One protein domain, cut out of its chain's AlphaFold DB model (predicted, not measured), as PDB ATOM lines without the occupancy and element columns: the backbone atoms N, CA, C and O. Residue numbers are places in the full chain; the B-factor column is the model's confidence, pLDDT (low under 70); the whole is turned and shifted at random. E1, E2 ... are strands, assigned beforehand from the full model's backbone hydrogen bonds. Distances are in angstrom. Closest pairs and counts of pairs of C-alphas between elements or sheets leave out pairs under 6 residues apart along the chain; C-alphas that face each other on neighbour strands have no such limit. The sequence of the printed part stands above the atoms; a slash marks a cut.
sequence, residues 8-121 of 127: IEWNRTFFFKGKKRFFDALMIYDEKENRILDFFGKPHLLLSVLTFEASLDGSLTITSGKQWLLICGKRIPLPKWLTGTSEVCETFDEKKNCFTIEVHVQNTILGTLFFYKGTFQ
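What this domain is: This is residues 8 to 121 of the 127 residues of the protein "DUF4166 domain-containing protein" of Bacillus subtilis subsp. subtilis str. SC-8 (UniProt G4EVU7). One twisted sheet of nine antiparallel strands winds into an open U, with E1 to E3 as one wall, E4 and E5 at its base and E7 to E9 as the other wall; it does not close, for the edge strands E1 and E9 stay apart. The tip of the E1-E2 hairpin, residues 15 to 20, sticks out free, and short E6 is a branch at the far end of E5, past a bend. The printed part has 114 residues, with no named helix and nine strands, E1 to E9 along the chain; the sheet is branched and the class is all strand. It is compact, with a radius of gyration of the C-alphas of 15.3 A and spans of 49 by 41 by 28 A.

How they stand to each other: E1, residues 8 to 16, is an edge strand and forms a hairpin with E2, residues 19 to 30, at 164 degrees; N 10 and O 25 are 2.8 A apart. On the other side of E2, E3, residues 35 to 40, faces its residues 25 to 30, with N 28 and O 37 at 2.8 A. E3 forms a hairpin with E4, residues 46 to 54, at 133 degrees, with N 38 and O 48 at 2.8 A. E4 and E5, residues 60 to 71, form a hairpin at 166 degrees, with N 53 and O 61 at 2.8 A. E5 bends by 58 degrees at residue 66 and has three neighbours in staggered pairing. On one side of E5 lies E4; on the other side lie E6, residues 74 to 77, beside residues 68 to 71, with N 69 and O 76 at 2.8 A, and E7, residues 85 to 93, beside residues 60 to 64, with N 62 and O 88 at 2.8 A. E7 and E8, residues 98 to 107, form a hairpin, with N 87 and O 104 at 2.8 A. E8 and the edge strand E9, residues 111 to 120, form a hairpin at 174 degrees, with N 103 and O 116 at 2.8 A. E1 to E6 form a meander, each strand the antiparallel neighbour of the one before, and E7 to E9 form another.

Where its parts are: E1 begins at C-alpha 8, (150.149, 240.633, 230.769), and is 25.8 A long. E2 measures 35.4 A, E3 16.0 A, E4 25.3 A, E5 31.8 A and E6 9.7 A. E7 measures 26.0 A and E8 30.2 A. E9 measures 26.7 A and ends at C-alpha 120, (166.475, 237.692, 237.366).

The domain as a whole: The two C-alphas farthest apart, of Cys 72 and Lys 95, are 49.5 A apart. The printed part has no cut. No link is long; E6 to E7, seven residues, is short and the others are tight. The mean pLDDT of the printed part is 94.6, and no printed residue is under 70.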
ATOM      1  N   ILE A   8     149.066 241.026 229.871       93.00
ATOM      2  CA  ILE A   8     150.149 240.633 230.769       93.00
ATOM      3  C   ILE A   8     150.065 241.527 232.001       93.00
ATOM      4  O   ILE A   8     150.154 242.753 231.897       93.00
ATOM      5  N   GLU A   9     149.886 240.912 233.167       93.44
ATOM      6  CA  GLU A   9     149.978 241.618 234.440       93.44
ATOM      7  C   GLU A   9     151.421 241.669 234.926       93.44
ATOM      8  O   GLU A   9     152.081 240.647 235.105       93.44
ATOM      9  N   TRP A  10     151.878 242.874 235.238       92.00
ATOM     10  CA  TRP A  10     153.142 243.102 235.915       92.00
ATOM     11  C   TRP A  10     152.849 243.481 237.348       92.00
ATOM     12  O   TRP A  10     152.206 244.496 237.597       92.00
ATOM     13  N   ASN A  11     153.347 242.696 238.293       93.19
ATOM     14  CA  ASN A  11     153.238 243.007 239.712       93.19
ATOM     15  C   ASN A  11     154.654 243.016 240.290       93.19
ATOM     16  O   ASN A  11     155.296 241.972 240.408       93.19
ATOM     17  N   ARG A  12     155.172 244.201 240.617       91.69
ATOM     18  CA  ARG A  12     156.529 244.367 241.153       91.69
ATOM     19  C   ARG A  12     156.474 244.906 242.568       91.69
ATOM     20  O   ARG A  12     155.794 245.884 242.872       91.69
ATOM     21  N   THR A  13     157.252 244.280 243.438       94.69
ATOM     22  CA  THR A  13     157.451 244.719 244.815       94.69
ATOM     23  C   THR A  13     158.909 245.103 245.017       94.69
ATOM     24  O   THR A  13     159.800 244.282 244.829       94.69
ATOM     25  N   PHE A  14     159.145 246.323 245.492       93.81
ATOM     26  CA  PHE A  14     160.466 246.815 245.863       93.81
ATOM     27  C   PHE A  14     160.587 246.908 247.382       93.81
ATOM     28  O   PHE A  14     159.786 247.574 248.047       93.81
ATOM     29  N   PHE A  15     161.617 246.269 247.925       95.75
ATOM     30  CA  PHE A  15     161.952 246.323 249.342       95.75
ATOM     31  C   PHE A  15     163.114 247.288 249.554       95.75
ATOM     32  O   PHE A  15     164.226 247.062 249.091       95.75
ATOM     33  N   PHE A  16     162.858 248.367 250.284       93.88
ATOM     34  CA  PHE A  16     163.887 249.282 250.760       93.88
ATOM     35  C   PHE A  16     163.944 249.220 252.288       93.88
ATOM     36  O   PHE A  16     163.011 248.749 252.944       93.88
ATOM     37  N   LYS A  17     165.007 249.773 252.881       96.25
ATOM     38  CA  LYS A  17     165.127 249.884 254.340       96.25
ATOM     39  C   LYS A  17     163.895 250.592 254.929       96.25
ATOM     40  O   LYS A  17     163.688 251.780 254.694       96.25
ATOM     41  N   GLY A  18     163.074 249.840 255.666       95.44
ATOM     42  CA  GLY A  18     161.875 250.333 256.352       95.44
ATOM     43  C   GLY A  18     160.677 250.684 255.459       95.44
ATOM     44  O   GLY A  18     159.707 251.236 255.969       95.44
ATOM     45  N   LYS A  19     160.705 250.400 254.148       96.25
ATOM     46  CA  LYS A  19     159.569 250.691 253.254       96.25
ATOM     47  C   LYS A  19     159.441 249.665 252.129       96.25
ATOM     48  O   LYS A  19     160.424 249.289 251.497       96.25
ATOM     49  N   LYS A  20     158.201 249.283 251.837       96.31
ATOM     50  CA  LYS A  20     157.822 248.494 250.661       96.31
ATOM     51  C   LYS A  20     157.171 249.425 249.640       96.31
ATOM     52  O   LYS A  20     156.383 250.297 250.017       96.31
ATOM     53  N   ARG A  21     157.518 249.285 248.364       93.19
ATOM     54  CA  ARG A  21     156.873 249.992 247.249       93.19
ATOM     55  C   ARG A  21     156.348 248.979 246.248       93.19
ATOM     56  O   ARG A  21     156.924 247.907 246.103       93.19
ATOM     57  N   PHE A  22     155.266 249.342 245.582       92.12
ATOM     58  CA  PHE A  22     154.595 248.499 244.608       92.12
ATOM     59  C   PHE A  22     154.559 249.226 243.277       92.12
ATOM     60  O   PHE A  22     154.423 250.452 243.243       92.12
ATOM     61  N   PHE A  23     154.699 248.463 242.208       90.88
ATOM     62  CA  PHE A  23     154.502 248.928 240.853       90.88
ATOM     63  C   PHE A  23     153.736 247.844 240.114       90.88
ATOM     64  O   PHE A  23     154.303 246.811 239.752       90.88
ATOM     65  N   ASP A  24     152.447 248.098 239.934       93.50
ATOM     66  CA  ASP A  24     151.553 247.200 239.225       93.50
ATOM     67  C   ASP A  24     151.197 247.825 237.883       93.50
ATOM     68  O   ASP A  24     150.983 249.039 237.800       93.50
ATOM     69  N   ALA A  25     151.129 247.011 236.841       94.69
ATOM     70  CA  ALA A  25     150.732 247.447 235.516       94.69
ATOM     71  C   ALA A  25     150.005 246.327 234.766       94.69
ATOM     72  O   ALA A  25     150.177 245.145 235.068       94.69
ATOM     73  N   LEU A  26     149.178 246.704 233.796       95.94
ATOM     74  CA  LEU A  26     148.508 245.777 232.889       95.94
ATOM     75  C   LEU A  26     148.840 246.183 231.457       95.94
ATOM     76  O   LEU A  26     148.429 247.254 231.011       95.94
ATOM     77  N   MET A  27     149.543 245.312 230.739       95.81
ATOM     78  CA  MET A  27     149.821 245.499 229.320       95.81
ATOM     79  C   MET A  27     148.772 244.788 228.478       95.81
ATOM     80  O   MET A  27     148.491 243.609 228.687       95.81
ATOM     81  N   ILE A  28     148.221 245.495 227.499       95.88
ATOM     82  CA  ILE A  28     147.246 244.969 226.547       95.88
ATOM     83  C   ILE A  28     147.708 245.311 225.137       95.88
ATOM     84  O   ILE A  28     148.099 246.445 224.859       95.88
ATOM     85  N   TYR A  29     147.607 244.345 224.230       94.81
ATOM     86  CA  TYR A  29     147.772 244.607 222.808       94.81
ATOM     87  C   TYR A  29     146.485 245.211 222.219       94.81
ATOM     88  O   TYR A  29     145.402 244.632 222.301       94.81
ATOM     89  N   ASP A  30     146.600 246.416 221.663       92.56
ATOM     90  CA  ASP A  30     145.539 247.145 220.966       92.56
ATOM     91  C   ASP A  30     145.610 246.804 219.473       92.56
ATOM     92  O   ASP A  30     146.267 247.505 218.700       92.56
ATOM     93  N   GLU A  31     144.943 245.714 219.077       91.81
ATOM     94  CA  GLU A  31     144.915 245.209 217.692       91.81
ATOM     95  C   GLU A  31     144.484 246.277 216.681       91.81
ATOM     96  O   GLU A  31     144.994 246.330 215.565       91.81
ATOM     97  N   LYS A  32     143.566 247.166 217.079       92.31
ATOM     98  CA  LYS A  32     143.017 248.203 216.198       92.31
ATOM     99  C   LYS A  32     144.086 249.193 215.736       92.31
ATOM    100  O   LYS A  32     144.035 249.674 214.609       92.31
ATOM    101  N   GLU A  33     145.010 249.533 216.625       92.06
ATOM    102  CA  GLU A  33     146.028 250.564 216.403       92.06
ATOM    103  C   GLU A  33     147.442 249.964 216.344       92.06
ATOM    104  O   GLU A  33     148.419 250.710 216.333       92.06
ATOM    105  N   ASN A  34     147.543 248.626 216.327       92.12
ATOM    106  CA  ASN A  34     148.777 247.844 216.312       92.12
ATOM    107  C   ASN A  34     149.834 248.365 217.305       92.12
ATOM    108  O   ASN A  34     150.947 248.735 216.930       92.12
ATOM    109  N   ARG A  35     149.465 248.452 218.586       93.81
ATOM    110  CA  ARG A  35     150.344 248.985 219.637       93.81
ATOM    111  C   ARG A  35     150.119 248.298 220.972       93.81
ATOM    112  O   ARG A  35     149.042 247.767 221.227       93.81
ATOM    113  N   ILE A  36     151.104 248.387 221.856       95.81
ATOM    114  CA  ILE A  36     150.963 247.930 223.238       95.81
ATOM    115  C   ILE A  36     150.541 249.114 224.106       95.81
ATOM    116  O   ILE A  36     151.123 250.198 224.041       95.81
ATOM    117  N   LEU A  37     149.486 248.906 224.884       96.69
ATOM    118  CA  LEU A  37     148.969 249.831 225.878       96.69
ATOM    119  C   LEU A  37     149.365 249.342 227.264       96.69
ATOM    120  O   LEU A  37     149.074 248.202 227.606       96.69
ATOM    121  N   ASP A  38     149.962 250.216 228.063       96.44
ATOM    122  CA  ASP A  38     150.366 249.928 229.435       96.44
ATOM    123  C   ASP A  38     149.572 250.781 230.426       96.44
ATOM    124  O   ASP A  38     149.621 252.016 230.396       96.44
ATOM    125  N   PHE A  39     148.787 250.113 231.267       95.75
ATOM    126  CA  PHE A  39     147.917 250.721 232.266       95.75
ATOM    127  C   PHE A  39     148.586 250.666 233.642       95.75
ATOM    128  O   PHE A  39     148.586 249.627 234.302       95.75
ATOM    129  N   PHE A  40     149.110 251.796 234.112       93.19
ATOM    130  CA  PHE A  40     149.861 251.868 235.364       93.19
ATOM    131  C   PHE A  40     148.975 252.011 236.598       93.19
ATOM    132  O   PHE A  40     148.081 252.863 236.657       93.19
ATOM    133  N   GLY A  41     149.346 251.264 237.633       87.88
ATOM    134  CA  GLY A  41     148.755 251.286 238.962       87.88
ATOM    135  C   GLY A  41     147.482 250.454 239.068       87.88
ATOM    136  O   GLY A  41     146.890 250.044 238.075       87.88
ATOM    137  N   LYS A  42     147.037 250.233 240.304       87.06
ATOM    138  CA  LYS A  42     145.727 249.670 240.647       87.06
ATOM    139  C   LYS A  42     145.093 250.632 241.678       87.06
ATOM    140  O   LYS A  42     145.518 250.612 242.833       87.06
ATOM    141  N   PRO A  43     144.149 251.528 241.300       88.31
ATOM    142  CA  PRO A  43     143.490 251.659 239.994       88.31
ATOM    143  C   PRO A  43     144.405 252.220 238.896       88.31
ATOM    144  O   PRO A  43     145.358 252.943 239.180       88.31
ATOM    145  N   HIS A  44     144.073 251.919 237.638       90.88
ATOM    146  CA  HIS A  44     144.805 252.413 236.472       90.88
ATOM    147  C   HIS A  44     144.579 253.920 236.281       90.88
ATOM    148  O   HIS A  44     143.532 254.333 235.782       90.88
ATOM    149  N   LEU A  45     145.543 254.747 236.690       92.56
ATOM    150  CA  LEU A  45     145.447 256.215 236.612       92.56
ATOM    151  C   LEU A  45     146.201 256.806 235.420       92.56
ATOM    152  O   LEU A  45     145.892 257.915 234.982       92.56
ATOM    153  N   LEU A  46     147.182 256.075 234.895       94.44
ATOM    154  CA  LEU A  46     148.025 256.499 233.787       94.44
ATOM    155  C   LEU A  46     148.038 255.403 232.719       94.44
ATOM    156  O   LEU A  46     148.111 254.220 233.033       94.44
ATOM    157  N   LEU A  47     147.968 255.818 231.461       96.25
ATOM    158  CA  LEU A  47     148.059 254.963 230.284       96.25
ATOM    159  C   LEU A  47     149.241 255.423 229.436       96.25
ATOM    160  O   LEU A  47     149.314 256.612 229.131       96.25
ATOM    161  N   SER A  48     150.103 254.507 229.003       96.75
ATOM    162  CA  SER A  48     151.149 254.782 228.011       96.75
ATOM    163  C   SER A  48     151.029 253.860 226.809       96.75
ATOM    164  O   SER A  48     150.620 252.711 226.932       96.75
ATOM    165  N   VAL A  49     151.417 254.354 225.635       97.00
ATOM    166  CA  VAL A  49     151.840 253.471 224.541       97.00
ATOM    167  C   VAL A  49     153.239 252.954 224.860       97.00
ATOM    168  O   VAL A  49     154.051 253.724 225.379       97.00
ATOM    169  N   LEU A  50     153.527 251.700 224.532       97.25
ATOM    170  CA  LEU A  50     154.872 251.136 224.563       97.25
ATOM    171  C   LEU A  50     155.323 250.730 223.156       97.25
ATOM    172  O   LEU A  50     154.525 250.238 222.354       97.25
ATOM    173  N   THR A  51     156.611 250.916 222.891       96.56
ATOM    174  CA  THR A  51     157.306 250.430 221.697       96.56
ATOM    175  C   THR A  51     158.373 249.438 222.130       96.56
ATOM    176  O   THR A  51     159.096 249.705 223.083       96.56
ATOM    177  N   PHE A  52     158.443 248.303 221.438       96.25
ATOM    178  CA  PHE A  52     159.372 247.213 221.713       96.25
ATOM    179  C   PHE A  52     160.312 247.070 220.521       96.25
ATOM    180  O   PHE A  52     159.854 247.025 219.379       96.25
ATOM    181  N   GLU A  53     161.607 246.986 220.791       97.06
ATOM    182  CA  GLU A  53     162.650 246.827 219.789       97.06
ATOM    183  C   GLU A  53     163.597 245.712 220.229       97.06
ATOM    184  O   GLU A  53     164.272 245.824 221.250       97.06
ATOM    185  N   ALA A  54     163.603 244.617 219.469       97.44
ATOM    186  CA  ALA A  54     164.551 243.528 219.650       97.44
ATOM    187  C   ALA A  54     165.766 243.775 218.750       97.44
ATOM    188  O   ALA A  54     165.640 243.873 217.527       97.44
ATOM    189  N   SER A  55     166.935 243.870 219.367       96.31
ATOM    190  CA  SER A  55     168.208 244.116 218.701       96.31
ATOM    191  C   SER A  55     168.864 242.812 218.240       96.31
ATOM    192  O   SER A  55     168.601 241.729 218.761       96.31
ATOM    193  N   LEU A  56     169.792 242.914 217.282       96.25
ATOM    194  CA  LEU A  56     170.551 241.764 216.761       96.25
ATOM    195  C   LEU A  56     171.451 241.089 217.808       96.25
ATOM    196  O   LEU A  56     171.811 239.928 217.642       96.25
ATOM    197  N   ASP A  57     171.825 241.809 218.864       94.00
ATOM    198  CA  ASP A  57     172.613 241.288 219.981       94.00
ATOM    199  C   ASP A  57     171.766 240.540 221.028       94.00
ATOM    200  O   ASP A  57     172.297 240.104 222.047       94.00
ATOM    201  N   GLY A  58     170.460 240.385 220.782       95.06
ATOM    202  CA  GLY A  58     169.522 239.720 221.683       95.06
ATOM    203  C   GLY A  58     168.971 240.618 222.791       95.06
ATOM    204  O   GLY A  58     168.211 240.129 223.625       95.06
ATOM    205  N   SER A  59     169.319 241.910 222.823       96.81
ATOM    206  CA  SER A  59     168.701 242.859 223.751       96.81
ATOM    207  C   SER A  59     167.272 243.216 223.336       96.81
ATOM    208  O   SER A  59     166.952 243.323 222.152       96.81
ATOM    209  N   LEU A  60     166.408 243.430 224.327       97.94
ATOM    210  CA  LEU A  60     165.062 243.964 224.161       97.94
ATOM    211  C   LEU A  60     164.996 245.350 224.799       97.94
ATOM    212  O   LEU A  60     165.164 245.491 226.009       97.94
ATOM    213  N   THR A  61     164.701 246.361 223.989       98.19
ATOM    214  CA  THR A  61     164.460 247.726 224.455       98.19
ATOM    215  C   THR A  61     162.968 248.036 224.417       98.19
ATOM    216  O   THR A  61     162.306 247.829 223.401       98.19
ATOM    217  N   ILE A  62     162.426 248.555 225.517       97.69
ATOM    218  CA  ILE A  62     161.032 248.988 225.637       97.69
ATOM    219  C   ILE A  62     161.011 250.470 225.987       97.69
ATOM    220  O   ILE A  62     161.567 250.884 227.005       97.69
ATOM    221  N   THR A  63     160.334 251.274 225.175       97.50
ATOM    222  CA  THR A  63     160.224 252.722 225.392       97.50
ATOM    223  C   THR A  63     158.779 253.178 225.512       97.50
ATOM    224  O   THR A  63     157.876 252.649 224.857       97.50
ATOM    225  N   SER A  64     158.533 254.180 226.359       96.25
ATOM    226  CA  SER A  64     157.214 254.814 226.449       96.25
ATOM    227  C   SER A  64     156.997 255.829 225.332       96.25
ATOM    228  O   SER A  64     157.850 256.678 225.076       96.25
ATOM    229  N   GLY A  65     155.798 255.822 224.759       94.38
ATOM    230  CA  GLY A  65     155.319 256.829 223.822       94.38
ATOM    231  C   GLY A  65     154.339 257.819 224.456       94.38
ATOM    232  O   GLY A  65     154.558 258.381 225.527       94.38
ATOM    233  N   LYS A  66     153.229 258.070 223.752       95.00
ATOM    234  CA  LYS A  66     152.173 258.988 224.210       95.00
ATOM    235  C   LYS A  66     151.545 258.488 225.513       95.00
ATOM    236  O   LYS A  66     151.288 257.293 225.651       95.00
ATOM    237  N   GLN A  67     151.245 259.424 226.412       96.62
ATOM    238  CA  GLN A  67     150.679 259.147 227.731       96.62
ATOM    239  C   GLN A  67     149.367 259.903 227.970       96.62
ATOM    240  O   GLN A  67     149.176 261.018 227.475       96.62
ATOM    241  N   TRP A  68     148.472 259.308 228.760       96.81
ATOM    242  CA  TRP A  68     147.194 259.896 229.159       96.81
ATOM    243  C   TRP A  68     146.900 259.641 230.632       96.81
ATOM    244  O   TRP A  68     147.111 258.536 231.127       96.81
ATOM    245  N   LEU A  69     146.313 260.632 231.298       96.12
ATOM    246  CA  LEU A  69     145.645 260.440 232.581       96.12
ATOM    247  C   LEU A  69     144.252 259.858 232.361       96.12
ATOM    248  O   LEU A  69     143.505 260.307 231.486       96.12
ATOM    249  N   LEU A  70     143.903 258.880 233.187       94.44
ATOM    250  CA  LEU A  70     142.602 258.228 233.214       94.44
ATOM    251  C   LEU A  70     141.794 258.800 234.383       94.44
ATOM    252  O   LEU A  70     141.887 258.331 235.513       94.44
ATOM    253  N   ILE A  71     141.014 259.851 234.118       91.38
ATOM    254  CA  ILE A  71     140.241 260.569 235.144       91.38
ATOM    255  C   ILE A  71     138.761 260.507 234.786       91.38
ATOM    256  O   ILE A  71     138.364 260.915 233.695       91.38
ATOM    257  N   CYS A  72     137.938 260.003 235.710       88.00
ATOM    258  CA  CYS A  72     136.479 259.924 235.560       88.00
ATOM    259  C   CYS A  72     136.035 259.295 234.221       88.00
ATOM    260  O   CYS A  72     135.129 259.798 233.556       88.00
ATOM    261  N   GLY A  73     136.717 258.230 233.785       85.44
ATOM    262  CA  GLY A  73     136.430 257.527 232.526       85.44
ATOM    263  C   GLY A  73     136.912 258.233 231.252       85.44
ATOM    264  O   GLY A  73     136.695 257.721 230.155       85.44
ATOM    265  N   LYS A  74     137.581 259.387 231.361       91.69
ATOM    266  CA  LYS A  74     138.148 260.127 230.226       91.69
ATOM    267  C   LYS A  74     139.657 259.911 230.126       91.69
ATOM    268  O   LYS A  74     140.343 259.817 231.141       91.69
ATOM    269  N   ARG A  75     140.167 259.888 228.888       94.69
ATOM    270  CA  ARG A  75     141.604 259.903 228.572       94.69
ATOM    271  C   ARG A  75     142.032 261.340 228.299       94.69
ATOM    272  O   ARG A  75     141.683 261.896 227.261       94.69
ATOM    273  N   ILE A  76     142.770 261.939 229.224       96.25
ATOM    274  CA  ILE A  76     143.281 263.306 229.088       96.25
ATOM    275  C   ILE A  76     144.761 263.212 228.707       96.25
ATOM    276  O   ILE A  76     145.524 262.644 229.488       96.25
ATOM    277  N   PRO A  77     145.190 263.710 227.530       95.75
ATOM    278  CA  PRO A  77     146.596 263.666 227.132       95.75
ATOM    279  C   PRO A  77     147.487 264.320 228.186       95.75
ATOM    280  O   PRO A  77     147.208 265.434 228.631       95.75
ATOM    281  N   LEU A  78     148.550 263.624 228.587       94.19
ATOM    282  CA  LEU A  78     149.474 264.133 229.587       94.19
ATOM    283  C   LEU A  78     150.388 265.192 228.937       94.19
ATOM    284  O   LEU A  78     151.008 264.909 227.908       94.19
ATOM    285  N   PRO A  79     150.479 266.415 229.490       91.38
ATOM    286  CA  PRO A  79     151.401 267.429 228.988       91.38
ATOM    287  C   PRO A  79     152.853 266.942 229.023       91.38
ATOM    288  O   PRO A  79     153.260 266.318 229.998       91.38
ATOM    289  N   LYS A  80     153.660 267.305 228.016       87.25
ATOM    290  CA  LYS A  80     155.061 266.847 227.884       87.25
ATOM    291  C   LYS A  80     155.912 267.071 229.137       87.25
ATOM    292  O   LYS A  80     156.747 266.245 229.470       87.25
ATOM    293  N   TRP A  81     155.697 268.182 229.837       89.88
ATOM    294  CA  TRP A  81     156.436 268.517 231.055       89.88
ATOM    295  C   TRP A  81     156.031 267.670 232.275       89.88
ATOM    296  O   TRP A  81     156.774 267.639 233.250       89.88
ATOM    297  N   LEU A  82     154.897 266.960 232.221       88.94
ATOM    298  CA  LEU A  82     154.468 265.963 233.213       88.94
ATOM    299  C   LEU A  82     154.766 264.521 232.781       88.94
ATOM    300  O   LEU A  82     154.694 263.618 233.609       88.94
ATOM    301  N   THR A  83     155.069 264.293 231.502       92.06
ATOM    302  CA  THR A  83     155.372 262.967 230.951       92.06
ATOM    303  C   THR A  83     156.605 262.369 231.623       92.06
ATOM    304  O   THR A  83     157.624 263.044 231.796       92.06
ATOM    305  N   GLY A  84     156.495 261.100 232.012       92.38
ATOM    306  CA  GLY A  84     157.630 260.277 232.408       92.38
ATOM    307  C   GLY A  84     158.030 259.395 231.233       92.38
ATOM    308  O   GLY A  84     157.280 258.483 230.895       92.38
ATOM    309  N   THR A  85     159.170 259.667 230.608       93.69
ATOM    310  CA  THR A  85     159.740 258.812 229.565       93.69
ATOM    311  C   THR A  85     160.408 257.616 230.227       93.69
ATOM    312  O   THR A  85     161.309 257.808 231.041       93.69
ATOM    313  N   SER A  86     159.968 256.405 229.906       95.38
ATOM    314  CA  SER A  86     160.601 255.165 230.347       95.38
ATOM    315  C   SER A  86     161.426 254.538 229.234       95.38
ATOM    316  O   SER A  86     160.958 254.448 228.099       95.38
ATOM    317  N   GLU A  87     162.587 254.023 229.607       97.50
ATOM    318  CA  GLU A  87     163.408 253.105 228.833       97.50
ATOM    319  C   GLU A  87     163.676 251.871 229.699       97.50
ATOM    320  O   GLU A  87     164.080 251.982 230.861       97.50
ATOM    321  N   VAL A  88     163.376 250.697 229.157       97.44
ATOM    322  CA  VAL A  88     163.672 249.400 229.762       97.44
ATOM    323  C   VAL A  88     164.569 248.651 228.800       97.44
ATOM    324  O   VAL A  88     164.210 248.504 227.638       97.44
ATOM    325  N   CYS A  89     165.705 248.167 229.278       98.25
ATOM    326  CA  CYS A  89     166.595 247.299 228.527       98.25
ATOM    327  C   CYS A  89     166.666 245.952 229.248       98.25
ATOM    328  O   CYS A  89     167.034 245.895 230.423       98.25
ATOM    329  N   GLU A  90     166.300 244.882 228.552       97.88
ATOM    330  CA  GLU A  90     166.437 243.507 229.017       97.88
ATOM    331  C   GLU A  90     167.426 242.760 228.119       97.88
ATOM    332  O   GLU A  90     167.384 242.871 226.897       97.88
ATOM    333  N   THR A  91     168.345 242.013 228.723       97.69
ATOM    334  CA  THR A  91     169.348 241.211 228.003       97.69
ATOM    335  C   THR A  91     169.564 239.877 228.704       97.69
ATOM    336  O   THR A  91     169.091 239.679 229.824       97.69
ATOM    337  N   PHE A  92     170.313 238.968 228.084       96.69
ATOM    338  CA  PHE A  92     170.736 237.720 228.712       96.69
ATOM    339  C   PHE A  92     172.260 237.692 228.913       96.69
ATOM    340  O   PHE A  92     173.026 237.927 227.979       96.69
ATOM    341  N   ASP A  93     172.715 237.433 230.143       96.00
ATOM    342  CA  ASP A  93     174.133 237.238 230.470       96.00
ATOM    343  C   ASP A  93     174.473 235.747 230.399       96.00
ATOM    344  O   ASP A  93     174.300 235.006 231.369       96.00
ATOM    345  N   GLU A  94     175.017 235.323 229.259       95.00
ATOM    346  CA  GLU A  94     175.446 233.943 228.992       95.00
ATOM    347  C   GLU A  94     176.447 233.401 230.026       95.00
ATOM    348  O   GLU A  94     176.455 232.214 230.343       95.00
ATOM    349  N   LYS A  95     177.305 234.256 230.601       95.81
ATOM    350  CA  LYS A  95     178.315 233.808 231.576       95.81
ATOM    351  C   LYS A  95     177.696 233.503 232.931       95.81
ATOM    352  O   LYS A  95     178.211 232.659 233.661       95.81
ATOM    353  N   LYS A  96     176.643 234.237 233.293       95.19
ATOM    354  CA  LYS A  96     175.933 234.081 234.567       95.19
ATOM    355  C   LYS A  96     174.648 233.264 234.442       95.19
ATOM    356  O   LYS A  96     174.060 232.944 235.473       95.19
ATOM    357  N   ASN A  97     174.244 232.920 233.219       95.50
ATOM    358  CA  ASN A  97     173.009 232.216 232.895       95.50
ATOM    359  C   ASN A  97     171.786 232.877 233.557       95.50
ATOM    360  O   ASN A  97     171.038 232.252 234.318       95.50
ATOM    361  N   CYS A  98     171.639 234.185 233.347       96.88
ATOM    362  CA  CYS A  98     170.541 234.969 233.902       96.88
ATOM    363  C   CYS A  98     170.148 236.135 232.993       96.88
ATOM    364  O   CYS A  98     170.961 236.646 232.222       96.88
ATOM    365  N   PHE A  99     168.905 236.590 233.127       97.19
ATOM    366  CA  PHE A  99     168.460 237.822 232.490       97.19
ATOM    367  C   PHE A  99     168.959 239.028 233.276       97.19
ATOM    368  O   PHE A  99     169.040 238.998 234.508       97.19
ATOM    369  N   THR A 100     169.257 240.111 232.571       97.88
ATOM    370  CA  THR A 100     169.517 241.424 233.156       97.88
ATOM    371  C   THR A 100     168.394 242.376 232.782       97.88
ATOM    372  O   THR A 100     167.778 242.236 231.730       97.88
ATOM    373  N   ILE A 101     168.115 243.326 233.668       97.56
ATOM    374  CA  ILE A 101     167.116 244.366 233.453       97.56
ATOM    375  C   ILE A 101     167.669 245.697 233.934       97.56
ATOM    376  O   ILE A 101     168.218 245.798 235.035       97.56
ATOM    377  N   GLU A 102     167.485 246.726 233.125       98.19
ATOM    378  CA  GLU A 102     167.741 248.112 233.473       98.19
ATOM    379  C   GLU A 102     166.505 248.933 233.128       98.19
ATOM    380  O   GLU A 102     166.024 248.899 232.002       98.19
ATOM    381  N   VAL A 103     165.958 249.634 234.117       97.38
ATOM    382  CA  VAL A 103     164.783 250.489 233.957       97.38
ATOM    383  C   VAL A 103     165.152 251.895 234.352       97.38
ATOM    384  O   VAL A 103     165.603 252.129 235.475       97.38
ATOM    385  N   HIS A 104     164.864 252.842 233.469       97.81
ATOM    386  CA  HIS A 104     165.027 254.260 233.730       97.81
ATOM    387  C   HIS A 104     163.775 255.020 233.312       97.81
ATOM    388  O   HIS A 104     163.380 255.015 232.154       97.81
ATOM    389  N   VAL A 105     163.139 255.691 234.269       95.62
ATOM    390  CA  VAL A 105     162.029 256.612 234.032       95.62
ATOM    391  C   VAL A 105     162.476 258.019 234.383       95.62
ATOM    392  O   VAL A 105     162.903 258.295 235.510       95.62
ATOM    393  N   GLN A 106     162.344 258.923 233.424       96.38
ATOM    394  CA  GLN A 106     162.809 260.297 233.519       96.38
ATOM    395  C   GLN A 106     161.703 261.276 233.151       96.38
ATOM    396  O   GLN A 106     160.876 261.024 232.285       96.38
ATOM    397  N   ASN A 107     161.718 262.436 233.785       95.06
ATOM    398  CA  ASN A 107     160.932 263.591 233.399       95.06
ATOM    399  C   ASN A 107     161.875 264.726 233.003       95.06
ATOM    400  O   ASN A 107     162.923 264.918 233.616       95.06
ATOM    401  N   THR A 108     161.484 265.513 232.002       90.81
ATOM    402  CA  THR A 108     162.325 266.588 231.459       90.81
ATOM    403  C   THR A 108     162.692 267.664 232.488       90.81
ATOM    404  O   THR A 108     163.738 268.287 232.351       90.81
ATOM    405  N   ILE A 109     161.856 267.897 233.508       92.81
ATOM    406  CA  ILE A 109     162.078 268.931 234.534       92.81
ATOM    407  C   ILE A 109     162.627 268.322 235.826       92.81
ATOM    408  O   ILE A 109     163.589 268.832 236.392       92.81
ATOM    409  N   LEU A 110     162.011 267.240 236.309       94.19
ATOM    410  CA  LEU A 110     162.342 266.633 237.603       94.19
ATOM    411  C   LEU A 110     163.549 265.683 237.537       94.19
ATOM    412  O   LEU A 110     164.047 265.258 238.578       94.19
ATOM    413  N   GLY A 111     164.020 265.339 236.336       94.62
ATOM    414  CA  GLY A 111     165.081 264.358 236.137       94.62
ATOM    415  C   GLY A 111     164.583 262.931 236.364       94.62
ATOM    416  O   GLY A 111     163.473 262.574 235.967       94.62
ATOM    417  N   THR A 112     165.407 262.082 236.979       96.25
ATOM    418  CA  THR A 112     165.065 260.676 237.234       96.25
ATOM    419  C   THR A 112     163.901 260.562 238.216       96.25
ATOM    420  O   THR A 112     164.031 260.897 239.392       96.25
ATOM    421  N   LEU A 113     162.778 260.023 237.742       93.56
ATOM    422  CA  LEU A 113     161.623 259.692 238.575       93.56
ATOM    423  C   LEU A 113     161.790 258.324 239.237       93.56
ATOM    424  O   LEU A 113     161.417 258.133 240.394       93.56
ATOM    425  N   PHE A 114     162.333 257.363 238.490       90.69
ATOM    426  CA  PHE A 114     162.483 255.985 238.933       90.69
ATOM    427  C   PHE A 114     163.616 255.305 238.164       90.69
ATOM    428  O   PHE A 114     163.735 255.480 236.956       90.69
ATOM    429  N   PHE A 115     164.466 254.555 238.863       95.38
ATOM    430  CA  PHE A 115     165.555 253.796 238.254       95.38
ATOM    431  C   PHE A 115     165.827 252.526 239.052       95.38
ATOM    432  O   PHE A 115     165.852 252.565 240.287       95.38
ATOM    433  N   TYR A 116     166.076 251.421 238.358       95.38
ATOM    434  CA  TYR A 116     166.695 250.244 238.950       95.38
ATOM    435  C   TYR A 116     167.429 249.420 237.896       95.38
ATOM    436  O   TYR A 116     167.092 249.437 236.717       95.38
ATOM    437  N   LYS A 117     168.402 248.642 238.364       97.25
ATOM    438  CA  LYS A 117     169.110 247.639 237.578       97.25
ATOM    439  C   LYS A 117     169.214 246.355 238.385       97.25
ATOM    440  O   LYS A 117     169.375 246.413 239.605       97.25
ATOM    441  N   GLY A 118     169.134 245.212 237.725       96.31
ATOM    442  CA  GLY A 118     169.260 243.927 238.393       96.31
ATOM    443  C   GLY A 118     169.366 242.758 237.432       96.31
ATOM    444  O   GLY A 118     169.500 242.928 236.222       96.31
ATOM    445  N   THR A 119     169.301 241.567 238.010       97.38
ATOM    446  CA  THR A 119     169.250 240.300 237.287       97.38
ATOM    447  C   THR A 119     168.111 239.453 237.822       97.38
ATOM    448  O   THR A 119     167.793 239.540 239.010       97.38
ATOM    449  N   PHE A 120     167.531 238.615 236.976       95.00
ATOM    450  CA  PHE A 120     166.475 237.692 237.366       95.00
ATOM    451  C   PHE A 120     166.593 236.372 236.603       95.00
ATOM    452  O   PHE A 120     167.309 236.264 235.606       95.00
ATOM    453  N   GLN A 121     165.907 235.360 237.117       94.56
ATOM    454  CA  GLN A 121     165.691 234.087 236.446       94.56
ATOM    455  C   GLN A 121     164.190 233.893 236.287       94.56
ATOM    456  O   GLN A 121     163.407 234.367 237.113       94.56
TER     457      GLN A 121